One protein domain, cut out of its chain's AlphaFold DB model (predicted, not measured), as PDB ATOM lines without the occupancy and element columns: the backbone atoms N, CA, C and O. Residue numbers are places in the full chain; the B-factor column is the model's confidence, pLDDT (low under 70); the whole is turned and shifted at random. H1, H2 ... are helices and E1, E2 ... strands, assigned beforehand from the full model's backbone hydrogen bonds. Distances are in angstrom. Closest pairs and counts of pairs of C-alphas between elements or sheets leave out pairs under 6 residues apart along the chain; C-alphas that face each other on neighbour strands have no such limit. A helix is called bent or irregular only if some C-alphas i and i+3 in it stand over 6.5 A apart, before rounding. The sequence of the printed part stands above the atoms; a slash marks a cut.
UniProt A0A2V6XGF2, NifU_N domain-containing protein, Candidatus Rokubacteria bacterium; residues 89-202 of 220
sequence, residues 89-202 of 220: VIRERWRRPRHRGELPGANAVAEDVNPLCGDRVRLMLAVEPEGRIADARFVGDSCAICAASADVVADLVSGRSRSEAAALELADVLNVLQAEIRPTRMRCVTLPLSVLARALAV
ATOM      1  N   VAL A  89     189.581 153.036 246.038       93.44
ATOM      2  CA  VAL A  89     190.304 154.245 245.629       93.44
ATOM      3  C   VAL A  89     189.358 155.312 245.087       93.44
ATOM      4  O   VAL A  89     189.429 156.453 245.537       93.44
ATOM      5  N   ILE A  90     188.441 154.968 244.170       95.00
ATOM      6  CA  ILE A  90     187.451 155.933 243.660       95.00
ATOM      7  C   ILE A  90     186.624 156.487 244.815       95.00
ATOM      8  O   ILE A  90     186.386 157.692 244.886       95.00
ATOM      9  N   ARG A  91     186.194 155.621 245.737       94.19
ATOM     10  CA  ARG A  91     185.385 156.042 246.883       94.19
ATOM     11  C   ARG A  91     186.140 157.020 247.780       94.19
ATOM     12  O   ARG A  91     185.548 158.019 248.184       94.19
ATOM     13  N   GLU A  92     187.405 156.746 248.078       95.25
ATOM     14  CA  GLU A  92     188.232 157.616 248.917       95.25
ATOM     15  C   GLU A  92     188.519 158.948 248.223       95.25
ATOM     16  O   GLU A  92     188.209 160.003 248.769       95.25
ATOM     17  N   ARG A  93     189.011 158.906 246.980       96.62
ATOM     18  CA  ARG A  93     189.337 160.096 246.177       96.62
ATOM     19  C   ARG A  93     188.116 160.978 245.914       96.62
ATOM     20  O   ARG A  93     188.243 162.192 245.818       96.62
ATOM     21  N   TRP A  94     186.921 160.393 245.833       95.12
ATOM     22  CA  TRP A  94     185.675 161.150 245.712       95.12
ATOM     23  C   TRP A  94     185.212 161.764 247.039       95.12
ATOM     24  O   TRP A  94     184.770 162.913 247.052       95.12
ATOM     25  N   ARG A  95     185.289 161.022 248.152       95.38
ATOM     26  CA  ARG A  95     184.820 161.500 249.467       95.38
ATOM     27  C   ARG A  95     185.773 162.499 250.112       95.38
ATOM     28  O   ARG A  95     185.317 163.402 250.807       95.38
ATOM     29  N   ARG A  96     187.076 162.304 249.923       96.81
ATOM     30  CA  ARG A  96     188.161 163.108 250.496       96.81
ATOM     31  C   ARG A  96     189.196 163.431 249.411       96.81
ATOM     32  O   ARG A  96     190.334 162.972 249.490       96.81
ATOM     33  N   PRO A  97     188.800 164.192 248.375       97.19
ATOM     34  CA  PRO A  97     189.733 164.643 247.353       97.19
ATOM     35  C   PRO A  97     190.807 165.519 247.996       97.19
ATOM     36  O   PRO A  97     190.506 166.370 248.834       97.19
ATOM     37  N   ARG A  98     192.055 165.316 247.591       97.81
ATOM     38  CA  ARG A  98     193.223 166.046 248.096       97.81
ATOM     39  C   ARG A  98     193.383 167.397 247.400       97.81
ATOM     40  O   ARG A  98     193.835 168.351 248.020       97.81
ATOM     41  N   HIS A  99     192.954 167.479 246.142       98.38
ATOM     42  CA  HIS A  99     193.183 168.619 245.251       98.38
ATOM     43  C   HIS A  99     191.899 169.379 244.900       98.38
ATOM     44  O   HIS A  99     191.872 170.162 243.949       98.38
ATOM     45  N   ARG A 100     190.801 169.158 245.632       98.12
ATOM     46  CA  ARG A 100     189.565 169.917 245.409       98.12
ATOM     47  C   ARG A 100     189.677 171.309 246.026       98.12
ATOM     48  O   ARG A 100     189.986 171.443 247.207       98.12
ATOM     49  N   GLY A 101     189.323 172.326 245.252       97.75
ATOM     50  CA  GLY A 101     189.228 173.711 245.706       97.75
ATOM     51  C   GLY A 101     189.787 174.698 244.689       97.75
ATOM     52  O   GLY A 101     190.413 174.316 243.704       97.75
ATOM     53  N   GLU A 102     189.551 175.982 244.939       97.50
ATOM     54  CA  GLU A 102     190.173 177.054 244.159       97.50
ATOM     55  C   GLU A 102     191.692 177.072 244.395       97.50
ATOM     56  O   GLU A 102     192.166 176.753 245.491       97.50
ATOM     57  N   LEU A 103     192.447 177.471 243.368       96.69
ATOM     58  CA  LEU A 103     193.893 177.685 243.441       96.69
ATOM     59  C   LEU A 103     194.207 179.167 243.186       96.69
ATOM     60  O   LEU A 103     194.272 179.593 242.028       96.69
ATOM     61  N   PRO A 104     194.385 179.978 244.244       92.25
ATOM     62  CA  PRO A 104     194.840 181.354 244.097       92.25
ATOM     63  C   PRO A 104     196.193 181.400 243.379       92.25
ATOM     64  O   PRO A 104     197.090 180.627 243.697       92.25
ATOM     65  N   GLY A 105     196.343 182.305 242.411       89.62
ATOM     66  CA  GLY A 105     197.584 182.428 241.637       89.62
ATOM     67  C   GLY A 105     197.751 181.400 240.512       89.62
ATOM     68  O   GLY A 105     198.805 181.373 239.881       89.62
ATOM     69  N   ALA A 106     196.730 180.586 240.217       95.00
ATOM     70  CA  ALA A 106     196.743 179.737 239.030       95.00
ATOM     71  C   ALA A 106     196.906 180.576 237.752       95.00
ATOM     72  O   ALA A 106     196.165 181.534 237.522       95.00
ATOM     73  N   ASN A 107     197.864 180.197 236.911       95.00
ATOM     74  CA  ASN A 107     198.221 180.910 235.683       95.00
ATOM     75  C   ASN A 107     197.971 180.092 234.406       95.00
ATOM     76  O   ASN A 107     198.133 180.623 233.307       95.00
ATOM     77  N   ALA A 108     197.529 178.842 234.549       95.62
ATOM     78  CA  ALA A 108     197.008 178.000 233.482       95.62
ATOM     79  C   ALA A 108     195.702 177.352 233.960       95.62
ATOM     80  O   ALA A 108     195.677 176.621 234.950       95.62
ATOM     81  N   VAL A 109     194.595 177.661 233.286       96.56
ATOM     82  CA  VAL A 109     193.251 177.243 233.701       96.56
ATOM     83  C   VAL A 109     192.460 176.813 232.478       96.56
ATOM     84  O   VAL A 109     192.486 177.492 231.454       96.56
ATOM     85  N   ALA A 110     191.728 175.712 232.600       97.56
ATOM     86  CA  ALA A 110     190.761 175.282 231.602       97.56
ATOM     87  C   ALA A 110     189.533 174.664 232.272       97.56
ATOM     88  O   ALA A 110     189.597 174.169 233.398       97.56
ATOM     89  N   GLU A 111     188.416 174.683 231.556       97.50
ATOM     90  CA  GLU A 111     187.170 174.045 231.962       97.50
ATOM     91  C   GLU A 111     186.551 173.313 230.773       97.50
ATOM     92  O   GLU A 111     186.637 173.764 229.623       97.50
ATOM     93  N   ASP A 112     185.925 172.176 231.060       97.44
ATOM     94  CA  ASP A 112     185.151 171.431 230.082       97.44
ATOM     95  C   ASP A 112     183.963 170.708 230.731       97.44
ATOM     96  O   ASP A 112     183.897 170.532 231.956       97.44
ATOM     97  N   VAL A 113     183.014 170.300 229.891       97.12
ATOM     98  CA  VAL A 113     181.774 169.631 230.284       97.12
ATOM     99  C   VAL A 113     181.606 168.350 229.478       97.12
ATOM    100  O   VAL A 113     181.685 168.351 228.253       97.12
ATOM    101  N   ASN A 114     181.299 167.245 230.153       94.62
ATOM    102  CA  ASN A 114     180.886 166.004 229.513       94.62
ATOM    103  C   ASN A 114     179.358 166.007 229.282       94.62
ATOM    104  O   ASN A 114     178.600 165.797 230.236       94.62
ATOM    105  N   PRO A 115     178.873 166.166 228.036       91.94
ATOM    106  CA  PRO A 115     177.442 166.283 227.746       91.94
ATOM    107  C   PRO A 115     176.655 164.988 227.987       91.94
ATOM    108  O   PRO A 115     175.432 165.034 228.085       91.94
ATOM    109  N   LEU A 116     177.324 163.834 228.103       90.12
ATOM    110  CA  LEU A 116     176.650 162.545 228.296       90.12
ATOM    111  C   LEU A 116     176.026 162.401 229.689       90.12
ATOM    112  O   LEU A 116     175.014 161.723 229.841       90.12
ATOM    113  N   CYS A 117     176.639 162.998 230.711       88.56
ATOM    114  CA  CYS A 117     176.175 162.884 232.097       88.56
ATOM    115  C   CYS A 117     176.175 164.208 232.869       88.56
ATOM    116  O   CYS A 117     175.772 164.216 234.029       88.56
ATOM    117  N   GLY A 118     176.591 165.310 232.237       92.69
ATOM    118  CA  GLY A 118     176.588 166.645 232.830       92.69
ATOM    119  C   GLY A 118     177.779 166.951 233.739       92.69
ATOM    120  O   GLY A 118     177.739 167.966 234.425       92.69
ATOM    121  N   ASP A 119     178.826 166.113 233.755       97.00
ATOM    122  CA  ASP A 119     180.026 166.383 234.560       97.00
ATOM    123  C   ASP A 119     180.718 167.657 234.054       97.00
ATOM    124  O   ASP A 119     181.035 167.755 232.870       97.00
ATOM    125  N   ARG A 120     181.000 168.602 234.948       98.00
ATOM    126  CA  ARG A 120     181.795 169.808 234.703       98.00
ATOM    127  C   ARG A 120     183.063 169.748 235.542       98.00
ATOM    128  O   ARG A 120     182.999 169.517 236.750       98.00
ATOM    129  N   VAL A 121     184.209 169.988 234.915       98.19
ATOM    130  CA  VAL A 121     185.504 170.038 235.604       98.19
ATOM    131  C   VAL A 121     186.284 171.254 235.139       98.19
ATOM    132  O   VAL A 121     186.544 171.414 233.948       98.19
ATOM    133  N   ARG A 122     186.698 172.073 236.104       98.31
ATOM    134  CA  ARG A 122     187.649 173.167 235.931       98.31
ATOM    135  C   ARG A 122     188.946 172.793 236.629       98.31
ATOM    136  O   ARG A 122     188.938 172.577 237.840       98.31
ATOM    137  N   LEU A 123     190.037 172.718 235.873       98.44
ATOM    138  CA  LEU A 123     191.377 172.437 236.385       98.44
ATOM    139  C   LEU A 123     192.206 173.719 236.356       98.44
ATOM    140  O   LEU A 123     192.192 174.466 235.374       98.44
ATOM    141  N   MET A 124     192.921 173.965 237.442       98.25
ATOM    142  CA  MET A 124     193.736 175.147 237.673       98.25
ATOM    143  C   MET A 124     195.140 174.698 238.052       98.25
ATOM    144  O   MET A 124     195.298 173.887 238.961       98.25
ATOM    145  N   LEU A 125     196.143 175.232 237.366       97.81
ATOM    146  CA  LEU A 125     197.551 174.923 237.577       97.81
ATOM    147  C   LEU A 125     198.303 176.206 237.942       97.81
ATOM    148  O   LEU A 125     198.116 177.248 237.303       97.81
ATOM    149  N   ALA A 126     199.176 176.114 238.940       96.44
ATOM    150  CA  ALA A 126     200.194 177.115 239.224       96.44
ATOM    151  C   ALA A 126     201.511 176.641 238.604       96.44
ATOM    152  O   ALA A 126     202.118 175.686 239.083       96.44
ATOM    153  N   VAL A 127     201.919 177.269 237.505       96.00
ATOM    154  CA  VAL A 127     203.129 176.899 236.765       96.00
ATOM    155  C   VAL A 127     204.229 177.920 237.032       96.00
ATOM    156  O   VAL A 127     204.041 179.113 236.808       96.00
ATOM    157  N   GLU A 128     205.373 177.455 237.505       94.31
ATOM    158  CA  GLU A 128     206.562 178.271 237.744       94.31
ATOM    159  C   GLU A 128     207.180 178.752 236.416       94.31
ATOM    160  O   GLU A 128     206.960 178.120 235.373       94.31
ATOM    161  N   PRO A 129     207.959 179.849 236.417       91.31
ATOM    162  CA  PRO A 129     208.637 180.356 235.218       91.31
ATOM    163  C   PRO A 129     209.496 179.307 234.496       91.31
ATOM    164  O   PRO A 129     209.571 179.300 233.269       91.31
ATOM    165  N   GLU A 130     210.086 178.377 235.246       89.94
ATOM    166  CA  GLU A 130     210.921 177.277 234.753       89.94
ATOM    167  C   GLU A 130     210.097 176.137 234.121       89.94
ATOM    168  O   GLU A 130     210.655 175.171 233.600       89.94
ATOM    169  N   GLY A 131     208.763 176.227 234.151       90.12
ATOM    170  CA  GLY A 131     207.853 175.266 233.529       90.12
ATOM    171  C   GLY A 131     207.480 174.067 234.406       90.12
ATOM    172  O   GLY A 131     206.902 173.103 233.894       90.12
ATOM    173  N   ARG A 132     207.777 174.103 235.709       96.12
ATOM    174  CA  ARG A 132     207.286 173.124 236.692       96.12
ATOM    175  C   ARG A 132     205.893 173.516 237.188       96.12
ATOM    176  O   ARG A 132     205.609 174.687 237.404       96.12
ATOM    177  N   ILE A 133     205.011 172.542 237.363       97.12
ATOM    178  CA  ILE A 133     203.692 172.714 237.972       97.12
ATOM    179  C   ILE A 133     203.881 172.625 239.487       97.12
ATOM    180  O   ILE A 133     204.141 171.544 240.005       97.12
ATOM    181  N   ALA A 134     203.785 173.745 240.198       97.06
ATOM    182  CA  ALA A 134     203.947 173.793 241.650       97.06
ATOM    183  C   ALA A 134     202.748 173.179 242.389       97.06
ATOM    184  O   ALA A 134     202.929 172.421 243.338       97.06
ATOM    185  N   ASP A 135     201.528 173.485 241.937       97.69
ATOM    186  CA  ASP A 135     200.281 172.936 242.483       97.69
ATOM    187  C   ASP A 135     199.229 172.825 241.368       97.69
ATOM    188  O   ASP A 135     199.232 173.597 240.398       97.69
ATOM    189  N   ALA A 136     198.319 171.871 241.519       98.12
ATOM    190  CA  ALA A 136     197.178 171.661 240.646       98.12
ATOM    191  C   ALA A 136     195.931 171.412 241.491       98.12
ATOM    192  O   ALA A 136     195.913 170.549 242.367       98.12
ATOM    193  N   ARG A 137     194.849 172.137 241.202       98.56
ATOM    194  CA  ARG A 137     193.563 171.947 241.881       98.56
ATOM    195  C   ARG A 137     192.404 171.963 240.916       98.56
ATOM    196  O   ARG A 137     192.497 172.500 239.813       98.56
ATOM    197  N   PHE A 138     191.290 171.393 241.351       98.62
ATOM    198  CA  PHE A 138     190.082 171.332 240.550       98.62
ATOM    199  C   PHE A 138     188.827 171.729 241.327       98.62
ATOM    200  O   PHE A 138     188.700 171.511 242.535       98.62
ATOM    201  N   VAL A 139     187.861 172.265 240.590       98.38
ATOM    202  CA  VAL A 139     186.488 172.520 241.043       98.38
ATOM    203  C   VAL A 139     185.497 172.053 239.977       98.38
ATOM    204  O   VAL A 139     185.882 171.726 238.853       98.38
ATOM    205  N   GLY A 140     184.216 171.997 240.337       95.69
ATOM    206  CA  GLY A 140     183.130 171.633 239.428       95.69
ATOM    207  C   GLY A 140     182.221 170.529 239.961       95.69
ATOM    208  O   GLY A 140     182.576 169.779 240.885       95.69
ATOM    209  N   ASP A 141     181.043 170.462 239.346       95.94
ATOM    210  CA  ASP A 141     179.988 169.496 239.627       95.94
ATOM    211  C   ASP A 141     180.204 168.241 238.789       95.94
ATOM    212  O   ASP A 141     180.094 168.263 237.565       95.94
ATOM    213  N   SER A 142     180.540 167.131 239.437       95.94
ATOM    214  CA  SER A 142     180.912 165.912 238.729       95.94
ATOM    215  C   SER A 142     180.563 164.650 239.507       95.94
ATOM    216  O   SER A 142     180.492 164.632 240.740       95.94
ATOM    217  N   CYS A 143     180.330 163.564 238.773       96.38
ATOM    218  CA  CYS A 143     180.092 162.251 239.349       96.38
ATOM    219  C   CYS A 143     181.335 161.708 240.079       96.38
ATOM    220  O   CYS A 143     182.456 162.168 239.870       96.38
ATOM    221  N   ALA A 144     181.154 160.657 240.887       96.00
ATOM    222  CA  ALA A 144     182.234 160.078 241.691       96.00
ATOM    223  C   ALA A 144     183.473 159.658 240.878       96.00
ATOM    224  O   ALA A 144     184.591 159.915 241.312       96.00
ATOM    225  N   ILE A 145     183.284 159.067 239.689       96.19
ATOM    226  CA  ILE A 145     184.399 158.684 238.804       96.19
ATOM    227  C   ILE A 145     185.157 159.928 238.361       96.19
ATOM    228  O   ILE A 145     186.366 159.988 238.518       96.19
ATOM    229  N   CYS A 146     184.443 160.919 237.828       97.62
ATOM    230  CA  CYS A 146     185.062 162.102 237.253       97.62
ATOM    231  C   CYS A 146     185.783 162.937 238.318       97.62
ATOM    232  O   CYS A 146     186.922 163.344 238.108       97.62
ATOM    233  N   ALA A 147     185.176 163.100 239.496       97.94
ATOM    234  CA  ALA A 147     185.810 163.742 240.641       97.94
ATOM    235  C   ALA A 147     187.077 163.002 241.106       97.94
ATOM    236  O   ALA A 147     188.091 163.642 241.367       97.94
ATOM    237  N   ALA A 148     187.033 161.668 241.194       98.00
ATOM    238  CA  ALA A 148     188.201 160.871 241.561       98.00
ATOM    239  C   ALA A 148     189.302 160.944 240.491       98.00
ATOM    240  O   ALA A 148     190.471 161.095 240.830       98.00
ATOM    241  N   SER A 149     188.940 160.882 239.206       98.06
ATOM    242  CA  SER A 149     189.873 161.045 238.088       98.06
ATOM    243  C   SER A 149     190.509 162.434 238.079       98.06
ATOM    244  O   SER A 149     191.707 162.533 237.852       98.06
ATOM    245  N   ALA A 150     189.750 163.496 238.368       98.56
ATOM    246  CA  ALA A 150     190.287 164.851 238.471       98.56
ATOM    247  C   ALA A 150     191.269 164.993 239.641       98.56
ATOM    248  O   ALA A 150     192.332 165.583 239.467       98.56
ATOM    249  N   ASP A 151     190.957 164.397 240.798       98.69
ATOM    250  CA  ASP A 151     191.874 164.371 241.941       98.69
ATOM    251  C   ASP A 151     193.171 163.626 241.622       98.69
ATOM    252  O   ASP A 151     194.249 164.099 241.968       98.69
ATOM    253  N   VAL A 152     193.074 162.485 240.935       98.44
ATOM    254  CA  VAL A 152     194.239 161.702 240.500       98.44
ATOM    255  C   VAL A 152     195.063 162.458 239.463       98.44
ATOM    256  O   VAL A 152     196.282 162.484 239.576       98.44
ATOM    257  N   VAL A 153     194.434 163.094 238.473       98.62
ATOM    258  CA  VAL A 153     195.151 163.898 237.475       98.62
ATOM    259  C   VAL A 153     195.904 165.042 238.151       98.62
ATOM    260  O   VAL A 153     197.085 165.219 237.874       98.62
ATOM    261  N   ALA A 154     195.265 165.771 239.070       98.62
ATOM    262  CA  ALA A 154     195.914 166.839 239.827       98.62
ATOM    263  C   ALA A 154     197.097 166.326 240.676       98.62
ATOM    264  O   ALA A 154     198.173 166.921 240.644       98.62
ATOM    265  N   ASP A 155     196.932 165.188 241.359       98.50
ATOM    266  CA  ASP A 155     197.985 164.520 242.146       98.50
ATOM    267  C   ASP A 155     199.179 164.113 241.269       98.50
ATOM    268  O   ASP A 155     200.333 164.303 241.641       98.50
ATOM    269  N   LEU A 156     198.910 163.579 240.074       98.25
ATOM    270  CA  LEU A 156     199.949 163.097 239.168       98.25
ATOM    271  C   LEU A 156     200.746 164.227 238.517       98.25
ATOM    272  O   LEU A 156     201.921 164.022 238.238       98.25
ATOM    273  N   VAL A 157     200.148 165.392 238.255       98.25
ATOM    274  CA  VAL A 157     200.856 166.506 237.594       98.25
ATOM    275  C   VAL A 157     201.514 167.474 238.571       98.25
ATOM    276  O   VAL A 157     202.447 168.176 238.183       98.25
ATOM    277  N   SER A 158     201.058 167.516 239.824       97.69
ATOM    278  CA  SER A 158     201.650 168.376 240.850       97.69
ATOM    279  C   SER A 158     203.115 168.003 241.083       97.69
ATOM    280  O   SER A 158     203.473 166.839 241.248       97.69
ATOM    281  N   GLY A 159     203.988 169.004 241.048       97.12
ATOM    282  CA  GLY A 159     205.434 168.843 241.136       97.12
ATOM    283  C   GLY A 159     206.118 168.398 239.841       97.12
ATOM    284  O   GLY A 159     207.344 168.310 239.844       97.12
ATOM    285  N   ARG A 160     205.405 168.136 238.737       97.44
ATOM    286  CA  ARG A 160     206.004 167.705 237.455       97.44
ATOM    287  C   ARG A 160     206.229 168.861 236.487       97.44
ATOM    288  O   ARG A 160     205.653 169.937 236.628       97.44
ATOM    289  N   SER A 161     207.075 168.654 235.485       97.19
ATOM    290  CA  SER A 161     207.220 169.588 234.362       97.19
ATOM    291  C   SER A 161     205.993 169.562 233.442       97.19
ATOM    292  O   SER A 161     205.264 168.570 233.372       97.19
ATOM    293  N   ARG A 162     205.781 170.636 232.669       95.19
ATOM    294  CA  ARG A 162     204.715 170.677 231.646       95.19
ATOM    295  C   ARG A 162     204.821 169.541 230.626       95.19
ATOM    296  O   ARG A 162     203.790 169.038 230.197       95.19
ATOM    297  N   SER A 163     206.034 169.143 230.238       95.69
ATOM    298  CA  SER A 163     206.244 168.049 229.282       95.69
ATOM    299  C   SER A 163     205.839 166.699 229.865       95.69
ATOM    300  O   SER A 163     205.150 165.935 229.197       95.69
ATOM    301  N   GLU A 164     206.195 166.422 231.122       97.00
ATOM    302  CA  GLU A 164     205.764 165.200 231.815       97.00
ATOM    303  C   GLU A 164     204.250 165.175 232.035       97.00
ATOM    304  O   GLU A 164     203.622 164.133 231.876       97.00
ATOM    305  N   ALA A 165     203.647 166.318 232.372       97.31
ATOM    306  CA  ALA A 165     202.199 166.424 232.517       97.31
ATOM    307  C   ALA A 165     201.464 166.237 231.179       97.31
ATOM    308  O   ALA A 165     200.398 165.629 231.149       97.31
ATOM    309  N   ALA A 166     202.033 166.718 230.071       96.31
ATOM    310  CA  ALA A 166     201.481 166.522 228.731       96.31
ATOM    311  C   ALA A 166     201.589 165.067 228.241       96.31
ATOM    312  O   ALA A 166     200.802 164.656 227.394       96.31
ATOM    313  N   ALA A 167     202.541 164.299 228.775       97.56
ATOM    314  CA  ALA A 167     202.711 162.877 228.482       97.56
ATOM    315  C   ALA A 167     201.800 161.965 229.324       97.56
ATOM    316  O   ALA A 167     201.850 160.751 229.153       97.56
ATOM    317  N   LEU A 168     200.998 162.522 230.240       97.62
ATOM    318  CA  LEU A 168     200.108 161.743 231.095       97.62
ATOM    319  C   LEU A 168     199.003 161.075 230.268       97.62
ATOM    320  O   LEU A 168     198.217 161.754 229.599       97.62
ATOM    321  N   GLU A 169     198.892 159.754 230.369       96.88
ATOM    322  CA  GLU A 169     197.927 158.981 229.597       96.88
ATOM    323  C   GLU A 169     196.751 158.480 230.445       96.88
ATOM    324  O   GLU A 169     196.752 158.458 231.678       96.88
ATOM    325  N   LEU A 170     195.709 158.013 229.754       96.19
ATOM    326  CA  LEU A 170     194.557 157.367 230.382       96.19
ATOM    327  C   LEU A 170     194.966 156.159 231.240       96.19
ATOM    328  O   LEU A 170     194.374 155.935 232.297       96.19
ATOM    329  N   ALA A 171     195.967 155.396 230.796       95.62
ATOM    330  CA  ALA A 171     196.464 154.231 231.518       95.62
ATOM    331  C   ALA A 171     197.004 154.606 232.907       95.62
ATOM    332  O   ALA A 171     196.681 153.927 233.880       95.62
ATOM    333  N   ASP A 172     197.731 155.719 233.028       96.94
ATOM    334  CA  ASP A 172     198.277 156.191 234.306       96.94
ATOM    335  C   ASP A 172     197.167 156.478 235.321       96.94
ATOM    336  O   ASP A 172     197.231 156.056 236.478       96.94
ATOM    337  N   VAL A 173     196.098 157.138 234.869       96.81
ATOM    338  CA  VAL A 173     194.937 157.450 235.711       96.81
ATOM    339  C   VAL A 173     194.213 156.170 236.135       96.81
ATOM    340  O   VAL A 173     193.875 156.011 237.309       96.81
ATOM    341  N   LEU A 174     193.988 155.235 235.207       95.19
ATOM    342  CA  LEU A 174     193.320 153.964 235.506       95.19
ATOM    343  C   LEU A 174     194.135 153.091 236.471       95.19
ATOM    344  O   LEU A 174     193.551 152.490 237.376       95.19
ATOM    345  N   ASN A 175     195.462 153.078 236.330       94.56
ATOM    346  CA  ASN A 175     196.371 152.354 237.218       94.56
ATOM    347  C   ASN A 175     196.241 152.833 238.667       94.56
ATOM    348  O   ASN A 175     196.179 152.016 239.586       94.56
ATOM    349  N   VAL A 176     196.139 154.150 238.880       95.44
ATOM    350  CA  VAL A 176     195.929 154.713 240.222       95.44
ATOM    351  C   VAL A 176     194.524 154.414 240.734       95.44
ATOM    352  O   VAL A 176     194.365 154.069 241.902       95.44
ATOM    353  N   LEU A 177     193.495 154.532 239.889       93.75
ATOM    354  CA  LEU A 177     192.108 154.293 240.297       93.75
ATOM    355  C   LEU A 177     191.814 152.822 240.619       93.75
ATOM    356  O   LEU A 177     190.826 152.565 241.308       93.75
ATOM    357  N   GLN A 178     192.639 151.878 240.151       91.19
ATOM    358  CA  GLN A 178     192.503 150.437 240.409       91.19
ATOM    359  C   GLN A 178     191.075 149.931 240.148       91.19
ATOM    360  O   GLN A 178     190.487 149.214 240.959       91.19
ATOM    361  N   ALA A 179     190.472 150.377 239.044       82.38
ATOM    362  CA  ALA A 179     189.076 150.107 238.730       82.38
ATOM    363  C   ALA A 179     188.889 149.743 237.259       82.38
ATOM    364  O   ALA A 179     189.372 150.444 236.371       82.38
ATOM    365  N   GLU A 180     188.081 148.715 237.006       85.88
ATOM    366  CA  GLU A 180     187.476 148.518 235.693       85.88
ATOM    367  C   GLU A 180     186.318 149.499 235.509       85.88
ATOM    368  O   GLU A 180     185.279 149.422 236.171       85.88
ATOM    369  N   ILE A 181     186.490 150.436 234.580       90.25
ATOM    370  CA  ILE A 181     185.451 151.388 234.206       90.25
ATOM    371  C   ILE A 181     184.769 150.896 232.933       90.25
ATOM    372  O   ILE A 181     185.404 150.645 231.913       90.25
ATOM    373  N   ARG A 182     183.438 150.779 232.979       91.75
ATOM    374  CA  ARG A 182     182.648 150.389 231.806       91.75
ATOM    375  C   ARG A 182     182.800 151.424 230.680       91.75
ATOM    376  O   ARG A 182     182.760 152.621 230.984       91.75
ATOM    377  N   PRO A 183     182.812 151.012 229.396       92.56
ATOM    378  CA  PRO A 183     182.939 151.916 228.247       92.56
ATOM    379  C   PRO A 183     182.001 153.132 228.282       92.56
ATOM    380  O   PRO A 183     182.422 154.257 228.026       92.56
ATOM    381  N   THR A 184     180.748 152.943 228.708       94.25
ATOM    382  CA  THR A 184     179.732 154.007 228.829       94.25
ATOM    383  C   THR A 184     180.137 155.146 229.774       94.25
ATOM    384  O   THR A 184     179.641 156.261 229.649       94.25
ATOM    385  N   ARG A 185     181.028 154.885 230.738       94.81
ATOM    386  CA  ARG A 185     181.498 155.855 231.739       94.81
ATOM    387  C   ARG A 185     182.921 156.344 231.476       94.81
ATOM    388  O   ARG A 185     183.419 157.160 232.244       94.81
ATOM    389  N   MET A 186     183.563 155.913 230.388       95.56
ATOM    390  CA  MET A 186     184.958 156.274 230.105       95.56
ATOM    391  C   MET A 186     185.158 157.773 229.906       95.56
ATOM    392  O   MET A 186     186.186 158.309 230.312       95.56
ATOM    393  N   ARG A 187     184.145 158.479 229.384       97.00
ATOM    394  CA  ARG A 187     184.196 159.942 229.257       97.00
ATOM    395  C   ARG A 187     184.386 160.656 230.599       97.00
ATOM    396  O   ARG A 187     185.023 161.702 230.620       97.00
ATOM    397  N   CYS A 188     183.931 160.068 231.708       96.38
ATOM    398  CA  CYS A 188     184.161 160.605 233.051       96.38
ATOM    399  C   CYS A 188     185.650 160.554 233.449       96.38
ATOM    400  O   CYS A 188     186.100 161.431 234.177       96.38
ATOM    401  N   VAL A 189     186.409 159.561 232.965       96.75
ATOM    402  CA  VAL A 189     187.854 159.418 233.234       96.75
ATOM    403  C   VAL A 189     188.683 160.303 232.306       96.75
ATOM    404  O   VAL A 189     189.662 160.902 232.735       96.75
ATOM    405  N   THR A 190     188.289 160.417 231.033       97.44
ATOM    406  CA  THR A 190     189.046 161.196 230.037       97.44
ATOM    407  C   THR A 190     188.834 162.703 230.146       97.44
ATOM    408  O   THR A 190     189.694 163.454 229.702       97.44
ATOM    409  N   LEU A 191     187.706 163.162 230.704       98.31
ATOM    410  CA  LEU A 191     187.388 164.593 230.785       98.31
ATOM    411  C   LEU A 191     188.475 165.389 231.542       98.31
ATOM    412  O   LEU A 191     188.956 166.376 230.994       98.31
ATOM    413  N   PRO A 192     188.954 164.976 232.733       98.25
ATOM    414  CA  PRO A 192     190.047 165.691 233.395       98.25
ATOM    415  C   PRO A 192     191.358 165.729 232.594       98.25
ATOM    416  O   PRO A 192     192.067 166.727 232.655       98.25
ATOM    417  N   LEU A 193     191.664 164.689 231.807       98.25
ATOM    418  CA  LEU A 193     192.849 164.661 230.938       98.25
ATOM    419  C   LEU A 193     192.722 165.639 229.763       98.25
ATOM    420  O   LEU A 193     193.677 166.344 229.446       98.25
ATOM    421  N   SER A 194     191.544 165.741 229.138       97.94
ATOM    422  CA  SER A 194     191.332 166.727 228.070       97.94
ATOM    423  C   SER A 194     191.377 168.158 228.607       97.94
ATOM    424  O   SER A 194     191.945 169.040 227.963       97.94
ATOM    425  N   VAL A 195     190.833 168.388 229.808       98.19
ATOM    426  CA  VAL A 195     190.941 169.678 230.505       98.19
ATOM    427  C   VAL A 195     192.405 169.996 230.824       98.19
ATOM    428  O   VAL A 195     192.839 171.116 230.569       98.19
ATOM    429  N   LEU A 196     193.184 169.024 231.312       98.31
ATOM    430  CA  LEU A 196     194.621 169.184 231.546       98.31
ATOM    431  C   LEU A 196     195.355 169.591 230.267       98.31
ATOM    432  O   LEU A 196     196.070 170.591 230.274       98.31
ATOM    433  N   ALA A 197     195.147 168.871 229.164       97.31
ATOM    434  CA  ALA A 197     195.784 169.185 227.887       97.31
ATOM    435  C   ALA A 197     195.459 170.618 227.426       97.31
ATOM    436  O   ALA A 197     196.346 171.352 226.991       97.31
ATOM    437  N   ARG A 198     194.202 171.054 227.590       97.38
ATOM    438  CA  ARG A 198     193.786 172.434 227.295       97.38
ATOM    439  C   ARG A 198     194.453 173.444 228.227       97.38
ATOM    440  O   ARG A 198     194.937 174.460 227.739       97.38
ATOM    441  N   ALA A 199     194.532 173.173 229.529       96.06
ATOM    442  CA  ALA A 199     195.216 174.049 230.483       96.06
ATOM    443  C   ALA A 199     196.713 174.187 230.148       96.06
ATOM    444  O   ALA A 199     197.257 175.288 230.192       96.06
ATOM    445  N   LEU A 200     197.367 173.098 229.733       95.31
ATOM    446  CA  LEU A 200     198.767 173.089 229.301       95.31
ATOM    447  C   LEU A 200     198.999 173.743 227.929       95.31
ATOM    448  O   LEU A 200     200.136 174.095 227.618       95.31
ATOM    449  N   ALA A 201     197.966 173.936 227.109       92.38
ATOM    450  CA  ALA A 201     198.075 174.691 225.861       92.38
ATOM    451  C   ALA A 201     198.013 176.214 226.086       92.38
ATOM    452  O   ALA A 201     198.501 176.985 225.261       92.38
ATOM    453  N   VAL A 202     197.437 176.659 227.207       83.69
ATOM    454  CA  VAL A 202     197.355 178.078 227.571       83.69
ATOM    455  C   VAL A 202     198.736 178.564 228.026       83.69
ATOM    456  O   VAL A 202     199.384 177.957 228.889       83.69
TER     457      VAL A 202
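Overview. This is residues 89 to 202 of the 220 residues of the protein "NifU_N domain-containing protein" of Candidatus Rokubacteria bacterium (UniProt A0A2V6XGF2). A three-stranded antiparallel sheet, E1, E2 and E3, has the two longest helices, H2 and H5, side by side over one face, while no named helix covers the other face. The short helices H1 and H4 pack across H2, and H3 sits by the ends of H2 and H5. The printed part has 114 residues, with five named helices and three named strands in the order H1 E1 E2 E3 H2 H3 H4 H5; the sheet order is E1 - E2 - E3 and the class is mixed, helices and strands. The whole is compact, with a radius of gyration of the C-alphas of 12.8 A, and elongated, spanning 40 by 25 by 24 A.

Along the chain. H1 is residues 89 to 95, 9.9 A long, with C-alpha 89 at (190.304, 154.245, 245.629). E1 is residues 108 to 114, 20.5 A, E2 residues 119 to 127, 25.5 A, and E3 residues 133 to 139, 17.5 A. H2 is residues 144 to 157, 20.1 A, beginning at C-alpha 144 (182.234, 160.078, 241.691). H3 is residues 162 to 166, 6.0 A, and H4 residues 170 to 177, 10.7 A. H5, residues 183 to 201, 27.4 A, ends at C-alpha 201 (198.075, 174.691, 225.861); it is irregular, with C-alphas 184 and 187 7.4 A apart, and has a kink of 33 degrees near residue 190.

Arrangement. E1, E2 and E3 form a meander, each strand the antiparallel neighbour of the one before. In the hairpin E1 and E2, N 114 and O 119 are 2.8 A apart, within hydrogen-bond range; in the hairpin E2 and E3, N 124 and O 137 are 2.8 A apart, also within range. H2 and H5 are on the same face, in two layers with the sheet, at heights over the sheet of 8.7 A and 8.3 A. They touch, closest at the C-alphas of Cys 146 and Cys 188, 4.6 A, and run the same way at a tilt of 35.0 degrees, only just steep. H2 is the hub. H1 touches it, about perpendicular at 78 degrees, closest at the C-alphas of Arg 93 and Ala 148, 4.8 A. H4 touches residues 148 to 153 of H2, closest at the C-alphas of Val 152 and Val 173, 6.4 A. H3 touches residues 196 to 200 of H5, closest at the C-alphas of Ala 166 and Ala 197, 6.3 A. Every O i to N i+4 pair is within hydrogen-bond range in H1, H2, H3 and H4; in H5 10 of 15 are.

Size, cuts and confidence. The C-alphas farthest apart, of Pro 129 and Arg 182, are 39.8 A apart. The printed part has no cut. The link from H1 to E1, residues 96 to 107, is long; the others are tight. No printed residue is under 70 in pLDDT, and the mean of the printed part is 95.8.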